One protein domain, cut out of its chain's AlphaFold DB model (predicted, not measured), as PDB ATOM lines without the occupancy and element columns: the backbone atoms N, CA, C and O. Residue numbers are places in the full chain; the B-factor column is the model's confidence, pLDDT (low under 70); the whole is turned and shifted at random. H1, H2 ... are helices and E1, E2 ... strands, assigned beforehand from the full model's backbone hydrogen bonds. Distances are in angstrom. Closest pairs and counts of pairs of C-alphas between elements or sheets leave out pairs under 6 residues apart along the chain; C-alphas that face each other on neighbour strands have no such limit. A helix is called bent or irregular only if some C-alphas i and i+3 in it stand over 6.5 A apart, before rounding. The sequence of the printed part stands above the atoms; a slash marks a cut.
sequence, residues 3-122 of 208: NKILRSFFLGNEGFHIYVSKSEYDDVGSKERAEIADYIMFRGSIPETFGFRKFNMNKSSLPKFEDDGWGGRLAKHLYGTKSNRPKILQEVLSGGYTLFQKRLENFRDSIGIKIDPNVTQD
ATOM      1  N   ASN A   3      10.640  44.789  -6.544       49.44
ATOM      2  CA  ASN A   3      11.923  45.455  -6.229       49.44
ATOM      3  C   ASN A   3      12.965  44.584  -5.496       49.44
ATOM      4  O   ASN A   3      14.098  45.020  -5.340       49.44
ATOM      5  N   LYS A   4      12.626  43.371  -5.029       57.12
ATOM      6  CA  LYS A   4      13.608  42.474  -4.385       57.12
ATOM      7  C   LYS A   4      14.343  41.550  -5.369       57.12
ATOM      8  O   LYS A   4      15.358  40.977  -4.981       57.12
ATOM      9  N   ILE A   5      13.849  41.414  -6.603       77.25
ATOM     10  CA  ILE A   5      14.361  40.465  -7.611       77.25
ATOM     11  C   ILE A   5      15.223  41.173  -8.665       77.25
ATOM     12  O   ILE A   5      16.208  40.605  -9.128       77.25
ATOM     13  N   LEU A   6      14.889  42.418  -9.019       88.75
ATOM     14  CA  LEU A   6      15.628  43.202 -10.011       88.75
ATOM     15  C   LEU A   6      16.698  44.073  -9.354       88.75
ATOM     16  O   LEU A   6      16.416  44.802  -8.405       88.75
ATOM     17  N   ARG A   7      17.921  44.032  -9.888       91.62
ATOM     18  CA  ARG A   7      19.037  44.874  -9.443       91.62
ATOM     19  C   ARG A   7      19.656  45.609 -10.619       91.62
ATOM     20  O   ARG A   7      20.182  44.978 -11.532       91.62
ATOM     21  N   SER A   8      19.638  46.934 -10.559       95.12
ATOM     22  CA  SER A   8      20.220  47.801 -11.581       95.12
ATOM     23  C   SER A   8      21.629  48.221 -11.179       95.12
ATOM     24  O   SER A   8      21.874  48.581 -10.030       95.12
ATOM     25  N   PHE A   9      22.558  48.195 -12.128       96.94
ATOM     26  CA  PHE A   9      23.921  48.679 -11.938       96.94
ATOM     27  C   PHE A   9      24.316  49.587 -13.090       96.94
ATOM     28  O   PHE A   9      24.230  49.174 -14.246       96.94
ATOM     29  N   PHE A  10      24.816  50.780 -12.786       97.81
ATOM     30  CA  PHE A  10      25.484  51.620 -13.777       97.81
ATOM     31  C   PHE A  10      26.828  50.998 -14.156       97.81
ATOM     32  O   PHE A  10      27.558  50.550 -13.280       97.81
ATOM     33  N   LEU A  11      27.190  50.963 -15.439       95.75
ATOM     34  CA  LEU A  11      28.387  50.239 -15.913       95.75
ATOM     35  C   LEU A  11      29.712  50.972 -15.717       95.75
ATOM     36  O   LEU A  11      30.770  50.459 -16.102       95.75
ATOM     37  N   GLY A  12      29.658  52.171 -15.150       94.88
ATOM     38  CA  GLY A  12      30.809  53.045 -15.046       94.88
ATOM     39  C   GLY A  12      31.136  53.747 -16.362       94.88
ATOM     40  O   GLY A  12      32.168  54.364 -16.433       94.88
ATOM     41  N   ASN A  13      30.349  53.674 -17.435       93.75
ATOM     42  CA  ASN A  13      30.560  54.557 -18.595       93.75
ATOM     43  C   ASN A  13      29.220  54.901 -19.233       93.75
ATOM     44  O   ASN A  13      28.652  55.944 -18.950       93.75
ATOM     45  N   GLU A  14      28.693  53.983 -20.036       89.06
ATOM     46  CA  GLU A  14      27.421  54.153 -20.723       89.06
ATOM     47  C   GLU A  14      26.557  52.926 -20.470       89.06
ATOM     48  O   GLU A  14      27.017  51.787 -20.600       89.06
ATOM     49  N   GLY A  15      25.308  53.174 -20.091       93.94
ATOM     50  CA  GLY A  15      24.307  52.139 -19.889       93.94
ATOM     51  C   GLY A  15      24.315  51.484 -18.509       93.94
ATOM     52  O   GLY A  15      25.029  51.869 -17.575       93.94
ATOM     53  N   PHE A  16      23.458  50.472 -18.404       96.19
ATOM     54  CA  PHE A  16      23.145  49.760 -17.174       96.19
ATOM     55  C   PHE A  16      23.134  48.251 -17.423       96.19
ATOM     56  O   PHE A  16      22.798  47.798 -18.517       96.19
ATOM     57  N   HIS A  17      23.444  47.467 -16.394       95.19
ATOM     58  CA  HIS A  17      23.059  46.058 -16.333       95.19
ATOM     59  C   HIS A  17      21.892  45.910 -15.368       95.19
ATOM     60  O   HIS A  17      21.932  46.447 -14.260       95.19
ATOM     61  N   ILE A  18      20.892  45.144 -15.783       93.75
ATOM     62  CA  ILE A  18      19.772  44.745 -14.939       93.75
ATOM     63  C   ILE A  18      19.919  43.250 -14.694       93.75
ATOM     64  O   ILE A  18      19.935  42.461 -15.635       93.75
ATOM     65  N   TYR A  19      20.045  42.871 -13.429       91.62
ATOM     66  CA  TYR A  19      20.097  41.479 -13.008       91.62
ATOM     67  C   TYR A  19      18.742  41.073 -12.451       91.62
ATOM     68  O   TYR A  19      18.166  41.793 -11.637       91.62
ATOM     69  N   VAL A  20      18.277  39.899 -12.857       90.25
ATOM     70  CA  VAL A  20      17.173  39.184 -12.216       90.25
ATOM     71  C   VAL A  20      17.820  38.159 -11.287       90.25
ATOM     72  O   VAL A  20      18.660  37.387 -11.733       90.25
ATOM     73  N   SER A  21      17.537  38.211  -9.988       82.06
ATOM     74  CA  SER A  21      18.136  37.315  -8.988       82.06
ATOM     75  C   SER A  21      17.066  36.483  -8.294       82.06
ATOM     76  O   SER A  21      16.031  37.040  -7.931       82.06
ATOM     77  N   LYS A  22      17.364  35.212  -7.984       80.06
ATOM     78  CA  LYS A  22      16.451  34.304  -7.266       80.06
ATOM     79  C   LYS A  22      15.155  34.081  -8.042       80.06
ATOM     80  O   LYS A  22      14.063  34.240  -7.492       80.06
ATOM     81  N   SER A  23      15.288  33.792  -9.330       80.06
ATOM     82  CA  SER A  23      14.149  33.519 -10.196       80.06
ATOM     83  C   SER A  23      14.048  32.031 -10.499       80.06
ATOM     84  O   SER A  23      15.041  31.312 -10.478       80.06
ATOM     85  N   GLU A  24      12.849  31.572 -10.849       82.38
ATOM     86  CA  GLU A  24      12.650  30.244 -11.451       82.38
ATOM     87  C   GLU A  24      13.362  30.094 -12.811       82.38
ATOM     88  O   GLU A  24      13.458  28.997 -13.348       82.38
ATOM     89  N   TYR A  25      13.885  31.199 -13.355       81.56
ATOM     90  CA  TYR A  25      14.569  31.274 -14.640       81.56
ATOM     91  C   TYR A  25      16.100  31.244 -14.519       81.56
ATOM     92  O   TYR A  25      16.797  31.461 -15.511       81.56
ATOM     93  N   ASP A  26      16.651  31.003 -13.325       83.06
ATOM     94  CA  ASP A  26      18.105  31.011 -13.122       83.06
ATOM     95  C   ASP A  26      18.788  29.906 -13.965       83.06
ATOM     96  O   ASP A  26      19.840  30.159 -14.559       83.06
ATOM     97  N   ASP A  27      18.119  28.762 -14.155       87.56
ATOM     98  CA  ASP A  27      18.621  27.595 -14.900       87.56
ATOM     99  C   ASP A  27      18.192  27.546 -16.380       87.56
ATOM    100  O   ASP A  27      18.441  26.554 -17.071       87.56
ATOM    101  N   VAL A  28      17.543  28.594 -16.909       91.44
ATOM    102  CA  VAL A  28      17.131  28.584 -18.322       91.44
ATOM    103  C   VAL A  28      18.327  28.676 -19.267       91.44
ATOM    104  O   VAL A  28      19.273  29.447 -19.052       91.44
ATOM    105  N   GLY A  29      18.258  27.890 -20.340       95.69
ATOM    106  CA  GLY A  29      19.295  27.786 -21.350       95.69
ATOM    107  C   GLY A  29      19.383  29.004 -22.266       95.69
ATOM    108  O   GLY A  29      18.604  29.957 -22.213       95.69
ATOM    109  N   SER A  30      20.384  28.970 -23.144       96.62
ATOM    110  CA  SER A  30      20.669  30.068 -24.071       96.62
ATOM    111  C   SER A  30      19.500  30.356 -25.025       96.62
ATOM    112  O   SER A  30      19.199  31.518 -25.294       96.62
ATOM    113  N   LYS A  31      18.801  29.316 -25.500       97.06
ATOM    114  CA  LYS A  31      17.667  29.464 -26.427       97.06
ATOM    115  C   LYS A  31      16.484  30.147 -25.749       97.06
ATOM    116  O   LYS A  31      15.937  31.100 -26.283       97.06
ATOM    117  N   GLU A  32      16.142  29.719 -24.541       96.12
ATOM    118  CA  GLU A  32      15.062  30.297 -23.745       96.12
ATOM    119  C   GLU A  32      15.361  31.760 -23.388       96.12
ATOM    120  O   GLU A  32      14.482  32.619 -23.453       96.12
ATOM    121  N   ARG A  33      16.623  32.085 -23.078       95.75
ATOM    122  CA  ARG A  33      17.058  33.473 -22.854       95.75
ATOM    123  C   ARG A  33      16.971  34.332 -24.115       95.75
ATOM    124  O   ARG A  33      16.681  35.523 -23.998       95.75
ATOM    125  N   ALA A  34      17.191  33.753 -25.296       97.19
ATOM    126  CA  ALA A  34      16.987  34.448 -26.564       97.19
ATOM    127  C   ALA A  34      15.503  34.796 -26.778       97.19
ATOM    128  O   ALA A  34      15.201  35.940 -27.103       97.19
ATOM    129  N   GLU A  35      14.580  33.877 -26.470       96.50
ATOM    130  CA  GLU A  35      13.133  34.151 -26.518       96.50
ATOM    131  C   GLU A  35      12.724  35.261 -25.534       96.50
ATOM    132  O   GLU A  35      11.938  36.148 -25.870       96.50
ATOM    133  N   ILE A  36      13.300  35.273 -24.324       94.94
ATOM    134  CA  ILE A  36      13.081  36.356 -23.349       94.94
ATOM    135  C   ILE A  36      13.588  37.694 -23.901       94.94
ATOM    136  O   ILE A  36      12.901  38.714 -23.780       94.94
ATOM    137  N   ALA A  37      14.779  37.710 -24.505       96.50
ATOM    138  CA  ALA A  37      15.334  38.914 -25.110       96.50
ATOM    139  C   ALA A  37      14.430  39.426 -26.241       96.50
ATOM    140  O   ALA A  37      14.077  40.605 -26.253       96.50
ATOM    141  N   ASP A  38      13.979  38.546 -27.131       96.69
ATOM    142  CA  ASP A  38      13.085  38.906 -28.226       96.69
ATOM    143  C   ASP A  38      11.728  39.415 -27.720       96.69
ATOM    144  O   ASP A  38      11.255  40.455 -28.192       96.69
ATOM    145  N   TYR A  39      11.160  38.792 -26.683       96.12
ATOM    146  CA  TYR A  39       9.954  39.285 -26.017       96.12
ATOM    147  C   TYR A  39      10.139  40.709 -25.477       96.12
ATOM    148  O   TYR A  39       9.291  41.571 -25.709       96.12
ATOM    149  N   ILE A  40      11.241  40.988 -24.773       96.12
ATOM    150  CA  ILE A  40      11.554  42.317 -24.213       96.12
ATOM    151  C   ILE A  40      11.752  43.361 -25.325       96.12
ATOM    152  O   ILE A  40      11.347  44.521 -25.183       96.12
ATOM    153  N   MET A  41      12.342  42.946 -26.444       97.31
ATOM    154  CA  MET A  41      12.628  43.786 -27.606       97.31
ATOM    155  C   MET A  41      11.442  43.938 -28.573       97.31
ATOM    156  O   MET A  41      11.601  44.591 -29.603       97.31
ATOM    157  N   PHE A  42      10.274  43.356 -28.274       97.19
ATOM    158  CA  PHE A  42       9.110  43.313 -29.175       97.19
ATOM    159  C   PHE A  42       9.432  42.705 -30.554       97.19
ATOM    160  O   PHE A  42       8.944  43.144 -31.596       97.19
ATOM    161  N   ARG A  43      10.309  41.700 -30.581       95.19
ATOM    162  CA  ARG A  43      10.658  40.945 -31.788       95.19
ATOM    163  C   ARG A  43       9.720  39.753 -31.954       95.19
ATOM    164  O   ARG A  43       9.144  39.268 -30.989       95.19
ATOM    165  N   GLY A  44       9.535  39.317 -33.200       92.19
ATOM    166  CA  GLY A  44       8.648  38.190 -33.513       92.19
ATOM    167  C   GLY A  44       7.156  38.480 -33.300       92.19
ATOM    168  O   GLY A  44       6.358  37.553 -33.225       92.19
ATOM    169  N   SER A  45       6.756  39.754 -33.196       94.12
ATOM    170  CA  SER A  45       5.352  40.140 -33.043       94.12
ATOM    171  C   SER A  45       4.523  39.696 -34.253       94.12
ATOM    172  O   SER A  45       4.816  40.102 -35.383       94.12
ATOM    173  N   ILE A  46       3.458  38.934 -34.003       95.00
ATOM    174  CA  ILE A  46       2.480  38.522 -35.017       95.00
ATOM    175  C   ILE A  46       1.066  39.020 -34.656       95.00
ATOM    176  O   ILE A  46       0.731  39.104 -33.469       95.00
ATOM    177  N   PRO A  47       0.223  39.359 -35.649       95.94
ATOM    178  CA  PRO A  47      -1.160  39.789 -35.482       95.94
ATOM    179  C   PRO A  47      -1.995  38.905 -34.550       95.94
ATOM    180  O   PRO A  47      -2.778  39.436 -33.760       95.94
ATOM    181  N   GLU A  48      -1.819  37.582 -34.592       94.62
ATOM    182  CA  GLU A  48      -2.578  36.625 -33.780       94.62
ATOM    183  C   GLU A  48      -2.331  36.808 -32.284       94.62
ATOM    184  O   GLU A  48      -3.284  36.758 -31.504       94.62
ATOM    185  N   THR A  49      -1.087  37.093 -31.886       92.94
ATOM    186  CA  THR A  49      -0.716  37.383 -30.490       92.94
ATOM    187  C   THR A  49      -1.460  38.610 -29.962       92.94
ATOM    188  O   THR A  49      -1.702  38.732 -28.763       92.94
ATOM    189  N   PHE A  50      -1.890  39.496 -30.863       95.50
ATOM    190  CA  PHE A  50      -2.678  40.687 -30.561       95.50
ATOM    191  C   PHE A  50      -4.137  40.558 -31.011       95.50
ATOM    192  O   PHE A  50      -4.818  41.556 -31.236       95.50
ATOM    193  N   GLY A  51      -4.637  39.328 -31.134       93.25
ATOM    194  CA  GLY A  51      -6.054  39.038 -31.333       93.25
ATOM    195  C   GLY A  51      -6.585  39.298 -32.742       93.25
ATOM    196  O   GLY A  51      -7.800  39.241 -32.945       93.25
ATOM    197  N   PHE A  52      -5.719  39.550 -33.724       95.00
ATOM    198  CA  PHE A  52      -6.105  39.658 -35.129       95.00
ATOM    199  C   PHE A  52      -6.033  38.283 -35.803       95.00
ATOM    200  O   PHE A  52      -4.966  37.688 -35.929       95.00
ATOM    201  N   ARG A  53      -7.175  37.757 -36.255       92.00
ATOM    202  CA  ARG A  53      -7.273  36.389 -36.787       92.00
ATOM    203  C   ARG A  53      -7.118  36.368 -38.305       92.00
ATOM    204  O   ARG A  53      -7.964  36.912 -39.011       92.00
ATOM    205  N   LYS A  54      -6.116  35.644 -38.812       87.19
ATOM    206  CA  LYS A  54      -5.843  35.506 -40.254       87.19
ATOM    207  C   LYS A  54      -7.009  34.923 -41.064       87.19
ATOM    208  O   LYS A  54      -7.345  35.454 -42.114       87.19
ATOM    209  N   PHE A  55      -7.646  33.861 -40.564       84.62
ATOM    210  CA  PHE A  55      -8.693  33.120 -41.294       84.62
ATOM    211  C   PHE A  55     -10.131  33.496 -40.903       84.62
ATOM    212  O   PHE A  55     -11.082  32.987 -41.485       84.62
ATOM    213  N   ASN A  56     -10.320  34.353 -39.895       83.19
ATOM    214  CA  ASN A  56     -11.653  34.771 -39.455       83.19
ATOM    215  C   ASN A  56     -11.612  36.191 -38.886       83.19
ATOM    216  O   ASN A  56     -11.773  36.408 -37.683       83.19
ATOM    217  N   MET A  57     -11.345  37.148 -39.776       78.25
ATOM    218  CA  MET A  57     -11.086  38.546 -39.425       78.25
ATOM    219  C   MET A  57     -12.234  39.180 -38.630       78.25
ATOM    220  O   MET A  57     -11.973  39.950 -37.712       78.25
ATOM    221  N   ASN A  58     -13.481  38.781 -38.896       80.50
ATOM    222  CA  ASN A  58     -14.676  39.275 -38.200       80.50
ATOM    223  C   ASN A  58     -14.714  38.897 -36.707       80.50
ATOM    224  O   ASN A  58     -15.427  39.527 -35.933       80.50
ATOM    225  N   LYS A  59     -13.949  37.878 -36.288       86.12
ATOM    226  CA  LYS A  59     -13.776  37.478 -34.880       86.12
ATOM    227  C   LYS A  59     -12.486  38.032 -34.256       86.12
ATOM    228  O   LYS A  59     -12.059  37.545 -33.206       86.12
ATOM    229  N   SER A  60     -11.832  38.993 -34.907       90.31
ATOM    230  CA  SER A  60     -10.644  39.651 -34.361       90.31
ATOM    231  C   SER A  60     -11.017  40.556 -33.193       90.31
ATOM    232  O   SER A  60     -11.978  41.318 -33.265       90.31
ATOM    233  N   SER A  61     -10.230  40.494 -32.123       91.75
ATOM    234  CA  SER A  61     -10.386  41.332 -30.938       91.75
ATOM    235  C   SER A  61      -9.032  41.918 -30.568       91.75
ATOM    236  O   SER A  61      -8.247  41.275 -29.877       91.75
ATOM    237  N   LEU A  62      -8.772  43.139 -31.033       94.75
ATOM    238  CA  LEU A  62      -7.519  43.838 -30.753       94.75
ATOM    239  C   LEU A  62      -7.389  44.259 -29.278       94.75
ATOM    240  O   LEU A  62      -8.414  44.437 -28.601       94.75
ATOM    241  N   PRO A  63      -6.154  44.498 -28.795       96.19
ATOM    242  CA  PRO A  63      -5.897  44.738 -27.384       96.19
ATOM    243  C   PRO A  63      -6.593  45.980 -26.833       96.19
ATOM    244  O   PRO A  63      -6.944  46.918 -27.553       96.19
ATOM    245  N   LYS A  64      -6.822  46.005 -25.525       96.06
ATOM    246  CA  LYS A  64      -7.403  47.121 -24.775       96.06
ATOM    247  C   LYS A  64      -6.328  47.805 -23.934       96.06
ATOM    248  O   LYS A  64      -5.305  47.228 -23.606       96.06
ATOM    249  N   PHE A  65      -6.590  49.053 -23.550       96.38
ATOM    250  CA  PHE A  65      -5.694  49.818 -22.674       96.38
ATOM    251  C   PHE A  65      -5.466  49.159 -21.306       96.38
ATOM    252  O   PHE A  65      -4.408  49.372 -20.721       96.38
ATOM    253  N   GLU A  66      -6.456  48.399 -20.834       96.62
ATOM    254  CA  GLU A  66      -6.442  47.697 -19.544       96.62
ATOM    255  C   GLU A  66      -5.856  46.281 -19.644       96.62
ATOM    256  O   GLU A  66      -5.778  45.595 -18.634       96.62
ATOM    257  N   ASP A  67      -5.478  45.822 -20.845       96.25
ATOM    258  CA  ASP A  67      -4.853  44.510 -20.994       96.25
ATOM    259  C   ASP A  67      -3.442  44.532 -20.394       96.25
ATOM    260  O   ASP A  67      -2.695  45.506 -20.536       96.25
ATOM    261  N   ASP A  68      -3.039  43.427 -19.779       95.31
ATOM    262  CA  ASP A  68      -1.704  43.289 -19.212       95.31
ATOM    263  C   ASP A  68      -0.617  43.103 -20.287       95.31
ATOM    264  O   ASP A  68      -0.868  42.822 -21.465       95.31
ATOM    265  N   GLY A  69       0.641  43.267 -19.869       94.94
ATOM    266  CA  GLY A  69       1.808  42.952 -20.695       94.94
ATOM    267  C   GLY A  69       1.867  43.739 -22.009       94.94
ATOM    268  O   GLY A  69       1.690  44.961 -22.037       94.94
ATOM    269  N   TRP A  70       2.173  43.044 -23.108       96.19
ATOM    270  CA  TRP A  70       2.269  43.668 -24.430       96.19
ATOM    271  C   TRP A  70       0.927  44.107 -25.011       96.19
ATOM    272  O   TRP A  70       0.927  45.031 -25.818       96.19
ATOM    273  N   GLY A  71      -0.201  43.527 -24.587       96.06
ATOM    274  CA  GLY A  71      -1.528  43.938 -25.053       96.06
ATOM    275  C   GLY A  71      -1.806  45.404 -24.722       96.06
ATOM    276  O   GLY A  71      -2.019  46.220 -25.621       96.06
ATOM    277  N   GLY A  72      -1.686  45.778 -23.446       96.56
ATOM    278  CA  GLY A  72      -1.875  47.163 -23.011       96.56
ATOM    279  C   GLY A  72      -0.798  48.117 -23.519       96.56
ATOM    280  O   GLY A  72      -1.103  49.261 -23.864       96.56
ATOM    281  N   ARG A  73       0.464  47.668 -23.608       96.56
ATOM    282  CA  ARG A  73       1.562  48.471 -24.187       96.56
ATOM    283  C   ARG A  73       1.291  48.799 -25.652       96.56
ATOM    284  O   ARG A  73       1.366  49.967 -26.034       96.56
ATOM    285  N   LEU A  74       0.917  47.791 -26.440       96.94
ATOM    286  CA  LEU A  74       0.544  47.975 -27.834       96.94
ATOM    287  C   LEU A  74      -0.688  48.868 -27.943       96.94
ATOM    288  O   LEU A  74      -0.662  49.792 -28.740       96.94
ATOM    289  N   ALA A  75      -1.733  48.665 -27.135       96.94
ATOM    290  CA  ALA A  75      -2.933  49.502 -27.174       96.94
ATOM    291  C   ALA A  75      -2.617  50.989 -26.928       96.94
ATOM    292  O   ALA A  75      -3.094  51.853 -27.664       96.94
ATOM    293  N   LYS A  76      -1.771  51.293 -25.936       96.62
ATOM    294  CA  LYS A  76      -1.333  52.667 -25.642       96.62
ATOM    295  C   LYS A  76      -0.597  53.297 -26.824       96.62
ATOM    296  O   LYS A  76      -0.878  54.443 -27.156       96.62
ATOM    297  N   HIS A  77       0.291  52.554 -27.482       96.75
ATOM    298  CA  HIS A  77       1.034  53.062 -28.637       96.75
ATOM    299  C   HIS A  77       0.179  53.152 -29.910       96.75
ATOM    300  O   HIS A  77       0.185  54.165 -30.599       96.75
ATOM    301  N   LEU A  78      -0.589  52.102 -30.201       96.25
ATOM    302  CA  LEU A  78      -1.416  51.968 -31.395       96.25
ATOM    303  C   LEU A  78      -2.526  53.019 -31.435       96.25
ATOM    304  O   LEU A  78      -2.769  53.599 -32.490       96.25
ATOM    305  N   TYR A  79      -3.209  53.239 -30.308       96.50
ATOM    306  CA  TYR A  79      -4.363  54.134 -30.239       96.50
ATOM    307  C   TYR A  79      -4.013  55.545 -29.749       96.50
ATOM    308  O   TYR A  79      -4.723  56.498 -30.075       96.50
ATOM    309  N   GLY A  80      -2.957  55.693 -28.944       95.75
ATOM    310  CA  GLY A  80      -2.603  56.935 -28.252       95.75
ATOM    311  C   GLY A  80      -3.564  57.265 -27.105       95.75
ATOM    312  O   GLY A  80      -3.172  57.287 -25.941       95.75
ATOM    313  N   THR A  81      -4.847  57.477 -27.414       95.19
ATOM    314  CA  THR A  81      -5.906  57.822 -26.453       95.19
ATOM    315  C   THR A  81      -7.128  56.911 -26.594       95.19
ATOM    316  O   THR A  81      -7.375  56.312 -27.645       95.19
ATOM    317  N   LYS A  82      -7.942  56.816 -25.532       94.06
ATOM    318  CA  LYS A  82      -9.169  55.997 -25.533       94.06
ATOM    319  C   LYS A  82     -10.190  56.466 -26.582       94.06
ATOM    320  O   LYS A  82     -10.875  55.627 -27.160       94.06
ATOM    321  N   SER A  83     -10.256  57.770 -26.869       94.81
ATOM    322  CA  SER A  83     -11.177  58.359 -27.857       94.81
ATOM    323  C   SER A  83     -10.848  57.970 -29.299       94.81
ATOM    324  O   SER A  83     -11.754  57.798 -30.107       94.81
ATOM    325  N   ASN A  84      -9.565  57.788 -29.625       95.44
ATOM    326  CA  ASN A  84      -9.127  57.431 -30.978       95.44
ATOM    327  C   ASN A  84      -9.347  55.950 -31.304       95.44
ATOM    328  O   ASN A  84      -9.301  55.551 -32.471       95.44
ATOM    329  N   ARG A  85      -9.589  55.126 -30.280       95.00
ATOM    330  CA  ARG A  85      -9.680  53.676 -30.415       95.00
ATOM    331  C   ARG A  85     -10.704  53.218 -31.460       95.00
ATOM    332  O   ARG A  85     -10.309  52.390 -32.274       95.00
ATOM    333  N   PRO A  86     -11.971  53.685 -31.485       94.94
ATOM    334  CA  PRO A  86     -12.950  53.180 -32.450       94.94
ATOM    335  C   PRO A  86     -12.507  53.414 -33.896       94.94
ATOM    336  O   PRO A  86     -12.594  52.504 -34.715       94.94
ATOM    337  N   LYS A  87     -11.951  54.599 -34.183       96.38
ATOM    338  CA  LYS A  87     -11.445  54.967 -35.510       96.38
ATOM    339  C   LYS A  87     -10.280  54.069 -35.936       96.38
ATOM    340  O   LYS A  87     -10.355  53.416 -36.969       96.38
ATOM    341  N   ILE A  88      -9.235  53.984 -35.112       95.50
ATOM    342  CA  ILE A  88      -8.027  53.210 -35.438       95.50
ATOM    343  C   ILE A  88      -8.325  51.705 -35.477       95.50
ATOM    344  O   ILE A  88      -7.743  50.981 -36.279       95.50
ATOM    345  N   LEU A  89      -9.244  51.214 -34.639       94.50
ATOM    346  CA  LEU A  89      -9.710  49.829 -34.693       94.50
ATOM    347  C   LEU A  89     -10.325  49.513 -36.060       94.50
ATOM    348  O   LEU A  89      -9.953  48.508 -36.659       94.50
ATOM    349  N   GLN A  90     -11.217  50.373 -36.561       93.38
ATOM    350  CA  GLN A  90     -11.798  50.207 -37.894       93.38
ATOM    351  C   GLN A  90     -10.720  50.244 -38.980       93.38
ATOM    352  O   GLN A  90     -10.692  49.340 -39.807       93.38
ATOM    353  N   GLU A  91      -9.779  51.194 -38.922       94.44
ATOM    354  CA  GLU A  91      -8.661  51.285 -39.876       94.44
ATOM    355  C   GLU A  91      -7.802  50.010 -39.909       94.44
ATOM    356  O   GLU A  91      -7.436  49.526 -40.982       94.44
ATOM    357  N   VAL A  92      -7.476  49.447 -38.741       94.00
ATOM    358  CA  VAL A  92      -6.679  48.215 -38.648       94.00
ATOM    359  C   VAL A  92      -7.459  47.022 -39.200       94.00
ATOM    360  O   VAL A  92      -6.899  46.230 -39.956       94.00
ATOM    361  N   LEU A  93      -8.745  46.897 -38.863       91.81
ATOM    362  CA  LEU A  93      -9.591  45.809 -39.359       91.81
ATOM    363  C   LEU A  93      -9.799  45.896 -40.878       91.81
ATOM    364  O   LEU A  93      -9.658  44.880 -41.558       91.81
ATOM    365  N   SER A  94     -10.054  47.093 -41.417       92.62
ATOM    366  CA  SER A  94     -10.201  47.317 -42.862       92.62
ATOM    367  C   SER A  94      -8.892  47.127 -43.625       92.62
ATOM    368  O   SER A  94      -8.903  46.680 -44.766       92.62
ATOM    369  N   GLY A  95      -7.758  47.457 -42.998       92.38
ATOM    370  CA  GLY A  95      -6.427  47.311 -43.587       92.38
ATOM    371  C   GLY A  95      -5.958  45.861 -43.725       92.38
ATOM    372  O   GLY A  95      -5.071  45.569 -44.526       92.38
ATOM    373  N   GLY A  96      -6.560  44.944 -42.968       92.88
ATOM    374  CA  GLY A  96      -6.281  43.520 -43.063       92.88
ATOM    375  C   GLY A  96      -4.986  43.071 -42.381       92.88
ATOM    376  O   GLY A  96      -4.198  43.854 -41.847       92.88
ATOM    377  N   TYR A  97      -4.777  41.753 -42.411       94.06
ATOM    378  CA  TYR A  97      -3.713  41.067 -41.677       94.06
ATOM    379  C   TYR A  97      -2.309  41.590 -42.019       94.06
ATOM    380  O   TYR A  97      -1.537  41.939 -41.130       94.06
ATOM    381  N   THR A  98      -1.984  41.677 -43.312       94.50
ATOM    382  CA  THR A  98      -0.642  42.051 -43.785       94.50
ATOM    383  C   THR A  98      -0.277  43.482 -43.402       94.50
ATOM    384  O   THR A  98       0.861  43.750 -43.018       94.50
ATOM    385  N   LEU A  99      -1.240  44.409 -43.463       95.81
ATOM    386  CA  LEU A  99      -0.989  45.791 -43.068       95.81
ATOM    387  C   LEU A  99      -0.772  45.897 -41.558       95.81
ATOM    388  O   LEU A  99       0.106  46.641 -41.119       95.81
ATOM    389  N   PHE A 100      -1.528  45.132 -40.765       95.88
ATOM    390  CA  PHE A 100      -1.323  45.099 -39.323       95.88
ATOM    391  C   PHE A 100       0.027  44.470 -38.945       95.88
ATOM    392  O   PHE A 100       0.731  45.051 -38.125       95.88
ATOM    393  N   GLN A 101       0.448  43.379 -39.600       96.38
ATOM    394  CA  GLN A 101       1.791  42.792 -39.444       96.38
ATOM    395  C   GLN A 101       2.888  43.837 -39.695       96.38
ATOM    396  O   GLN A 101       3.724  44.073 -38.826       96.38
ATOM    397  N   LYS A 102       2.829  44.545 -40.831       96.12
ATOM    398  CA  LYS A 102       3.792  45.611 -41.156       96.12
ATOM    399  C   LYS A 102       3.781  46.738 -40.117       96.12
ATOM    400  O   LYS A 102       4.817  47.311 -39.791       96.12
ATOM    401  N   ARG A 103       2.603  47.071 -39.577       95.69
ATOM    402  CA  ARG A 103       2.467  48.080 -38.519       95.69
ATOM    403  C   ARG A 103       3.139  47.629 -37.218       95.69
ATOM    404  O   ARG A 103       3.808  48.447 -36.598       95.69
ATOM    405  N   LEU A 104       3.006  46.358 -36.834       96.50
ATOM    406  CA  LEU A 104       3.689  45.783 -35.667       96.50
ATOM    407  C   LEU A 104       5.214  45.791 -35.837       96.50
ATOM    408  O   LEU A 104       5.922  46.206 -34.924       96.50
ATOM    409  N   GLU A 105       5.710  45.418 -37.018       94.81
ATOM    410  CA  GLU A 105       7.144  45.455 -37.337       94.81
ATOM    411  C   GLU A 105       7.726  46.862 -37.189       94.81
ATOM    412  O   GLU A 105       8.772  47.034 -36.568       94.81
ATOM    413  N   ASN A 106       7.005  47.881 -37.662       94.88
ATOM    414  CA  ASN A 106       7.412  49.278 -37.503       94.88
ATOM    415  C   ASN A 106       7.396  49.749 -36.040       94.88
ATOM    416  O   ASN A 106       8.110  50.684 -35.685       94.88
ATOM    417  N   PHE A 107       6.570  49.141 -35.185       95.06
ATOM    418  CA  PHE A 107       6.496  49.499 -33.767       95.06
ATOM    419  C   PHE A 107       7.630  48.903 -32.940       95.06
ATOM    420  O   PHE A 107       7.930  49.416 -31.864       95.06
ATOM    421  N   ARG A 108       8.302  47.859 -33.430       92.88
ATOM    422  CA  ARG A 108       9.412  47.205 -32.726       92.88
ATOM    423  C   ARG A 108      10.423  48.197 -32.152       92.88
ATOM    424  O   ARG A 108      10.757  48.104 -30.976       92.88
ATOM    425  N   ASP A 109      10.858  49.174 -32.941       90.19
ATOM    426  CA  ASP A 109      11.894  50.119 -32.511       90.19
ATOM    427  C   ASP A 109      11.368  51.241 -31.598       90.19
ATOM    428  O   ASP A 109      12.161  51.902 -30.918       90.19
ATOM    429  N   SER A 110      10.048  51.463 -31.571       92.75
ATOM    430  CA  SER A 110       9.403  52.502 -30.761       92.75
ATOM    431  C   SER A 110       8.937  51.999 -29.395       92.75
ATOM    432  O   SER A 110       9.034  52.742 -28.417       92.75
ATOM    433  N   ILE A 111       8.428  50.764 -29.307       95.38
ATOM    434  CA  ILE A 111       7.894  50.196 -28.057       95.38
ATOM    435  C   ILE A 111       8.757  49.085 -27.464       95.38
ATOM    436  O   ILE A 111       8.636  48.809 -26.269       95.38
ATOM    437  N   GLY A 112       9.613  48.456 -28.273       96.12
ATOM    438  CA  GLY A 112      10.582  47.465 -27.822       96.12
ATOM    439  C   GLY A 112      11.657  48.094 -26.941       96.12
ATOM    440  O   GLY A 112      12.118  49.213 -27.177       96.12
ATOM    441  N   ILE A 113      12.077  47.372 -25.903       96.19
ATOM    442  CA  ILE A 113      13.155  47.842 -25.032       96.19
ATOM    443  C   ILE A 113      14.492  47.591 -25.733       96.19
ATOM    444  O   ILE A 113      14.772  46.489 -26.200       96.19
ATOM    445  N   LYS A 114      15.344  48.618 -25.781       95.31
ATOM    446  CA  LYS A 114      16.681  48.530 -26.376       95.31
ATOM    447  C   LYS A 114      17.647  47.860 -25.400       95.31
ATOM    448  O   LYS A 114      18.152  48.504 -24.485       95.31
ATOM    449  N   ILE A 115      17.893  46.573 -25.613       96.38
ATOM    450  CA  ILE A 115      18.932  45.791 -24.934       96.38
ATOM    451  C   ILE A 115      19.906  45.214 -25.964       96.38
ATOM    452  O   ILE A 115      19.584  45.128 -27.150       96.38
ATOM    453  N   ASP A 116      21.081  44.787 -25.506       96.50
ATOM    454  CA  ASP A 116      21.957  43.916 -26.289       96.50
ATOM    455  C   ASP A 116      21.555  42.448 -26.016       96.50
ATOM    456  O   ASP A 116      21.757  41.951 -24.901       96.50
ATOM    457  N   PRO A 117      20.938  41.748 -26.991       96.81
ATOM    458  CA  PRO A 117      20.412  40.399 -26.785       96.81
ATOM    459  C   PRO A 117      21.519  39.371 -26.530       96.81
ATOM    460  O   PRO A 117      21.298  38.429 -25.770       96.81
ATOM    461  N   ASN A 118      22.729  39.586 -27.060       97.00
ATOM    462  CA  ASN A 118      23.851  38.666 -26.866       97.00
ATOM    463  C   ASN A 118      24.269  38.604 -25.391       97.00
ATOM    464  O   ASN A 118      24.695  37.561 -24.904       97.00
ATOM    465  N   VAL A 119      24.094  39.709 -24.652       96.06
ATOM    466  CA  VAL A 119      24.313  39.751 -23.196       96.06
ATOM    467  C   VAL A 119      23.372  38.822 -22.450       96.06
ATOM    468  O   VAL A 119      23.767  38.234 -21.449       96.06
ATOM    469  N   THR A 120      22.125  38.752 -22.908       95.69
ATOM    470  CA  THR A 120      21.058  38.011 -22.234       95.69
ATOM    471  C   THR A 120      21.125  36.531 -22.592       95.69
ATOM    472  O   THR A 120      20.940  35.690 -21.721       95.69
ATOM    473  N   GLN A 121      21.426  36.220 -23.854       96.00
ATOM    474  CA  GLN A 121      21.501  34.866 -24.396       96.00
ATOM    475  C   GLN A 121      22.694  34.052 -23.862       96.00
ATOM    476  O   GLN A 121      22.609  32.824 -23.763       96.00
ATOM    477  N   ASP A 122      23.813  34.708 -23.555       95.94
ATOM    478  CA  ASP A 122      25.033  34.048 -23.090       95.94
ATOM    479  C   ASP A 122      24.939  33.651 -21.606       95.94
ATOM    480  O   ASP A 122      24.989  34.490 -20.704       95.94
TER     481      ASP A 122
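AT A GLANCE: This is residues 3 to 122 of the 208 residues of the protein "DNA primase small subunit (PRI)" of uncultured marine thaumarchaeote AD1000_96_F07 (UniProt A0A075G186). A long, loose body has two ends: the strand hairpin E1 and E2, with H1 and H5 paired nearby, lies towards one, and H2, H3, the bent helix H4 and the long loop of residues 51 to 68 make the other. Two links join these ends, one from H1 to H2 and one from H4 back to H5. The printed part has 120 residues, in the order E1 E2 H1 H2 H3 H4 H5, and is mostly helix; its two-stranded sheet, order E1 - E2, is antiparallel. It is loose, with a radius of gyration of the C-alphas of 17.1 A, and elongated, spanning 48 by 28 by 24 A.

IN THESE COORDINATES: Find C-alpha 6 at (15.628, 43.202, -10.011), where E1, residues 6 to 10, begins; E2 is residues 16 to 20. H1, residues 30 to 40, runs 15.3 A, H2 is residues 47 to 50, and H3, residues 69 to 79, runs 15.9 A. H4, residues 85 to 111, was assigned as one helix by its hydrogen bonds but is bent, with C-alphas 94 and 97 9.1 A apart. Its arms are H4a, residues 85 to 94, 14.0 A, and H4b, residues 97 to 111, 20.1 A; H4b is irregular, C-alphas 106 and 109 being 6.8 A apart. H5, residues 117 to 121, ends at C-alpha 121, (21.501, 34.866, -24.396).

HOW THE PARTS SIT: Look at N 9 and O 17, 2.8 A apart and within hydrogen-bond range in the hairpin of E1 and E2. H1 and H5 touch, closest at the C-alphas of Ser 30 and Gln 121, 4.9 A. H2 touches H4b, closest at the C-alphas of Pro 47 and Gln 101, 5.8 A. H3 and H4b, about perpendicular at 78 degrees, only just touch, with 3 pairs of C-alphas within 8 A, H4b through residue 111 alone; the closest are His 77 and Ile 111, 7.5 A. H1 and H4b are apart. Every O i to N i+4 pair is within range in H1, H3, H4a and H5, and 9 of 11 are in H4b; H2 is too short for one.

THE WHOLE: The two farthest C-alphas, of Gly 12 and Asn 58, are 52.9 A apart. The printed part has no cut, and the link from H2 to H3, 18 residues, is long. The model's pLDDT is under 70 at residues 3 to 4.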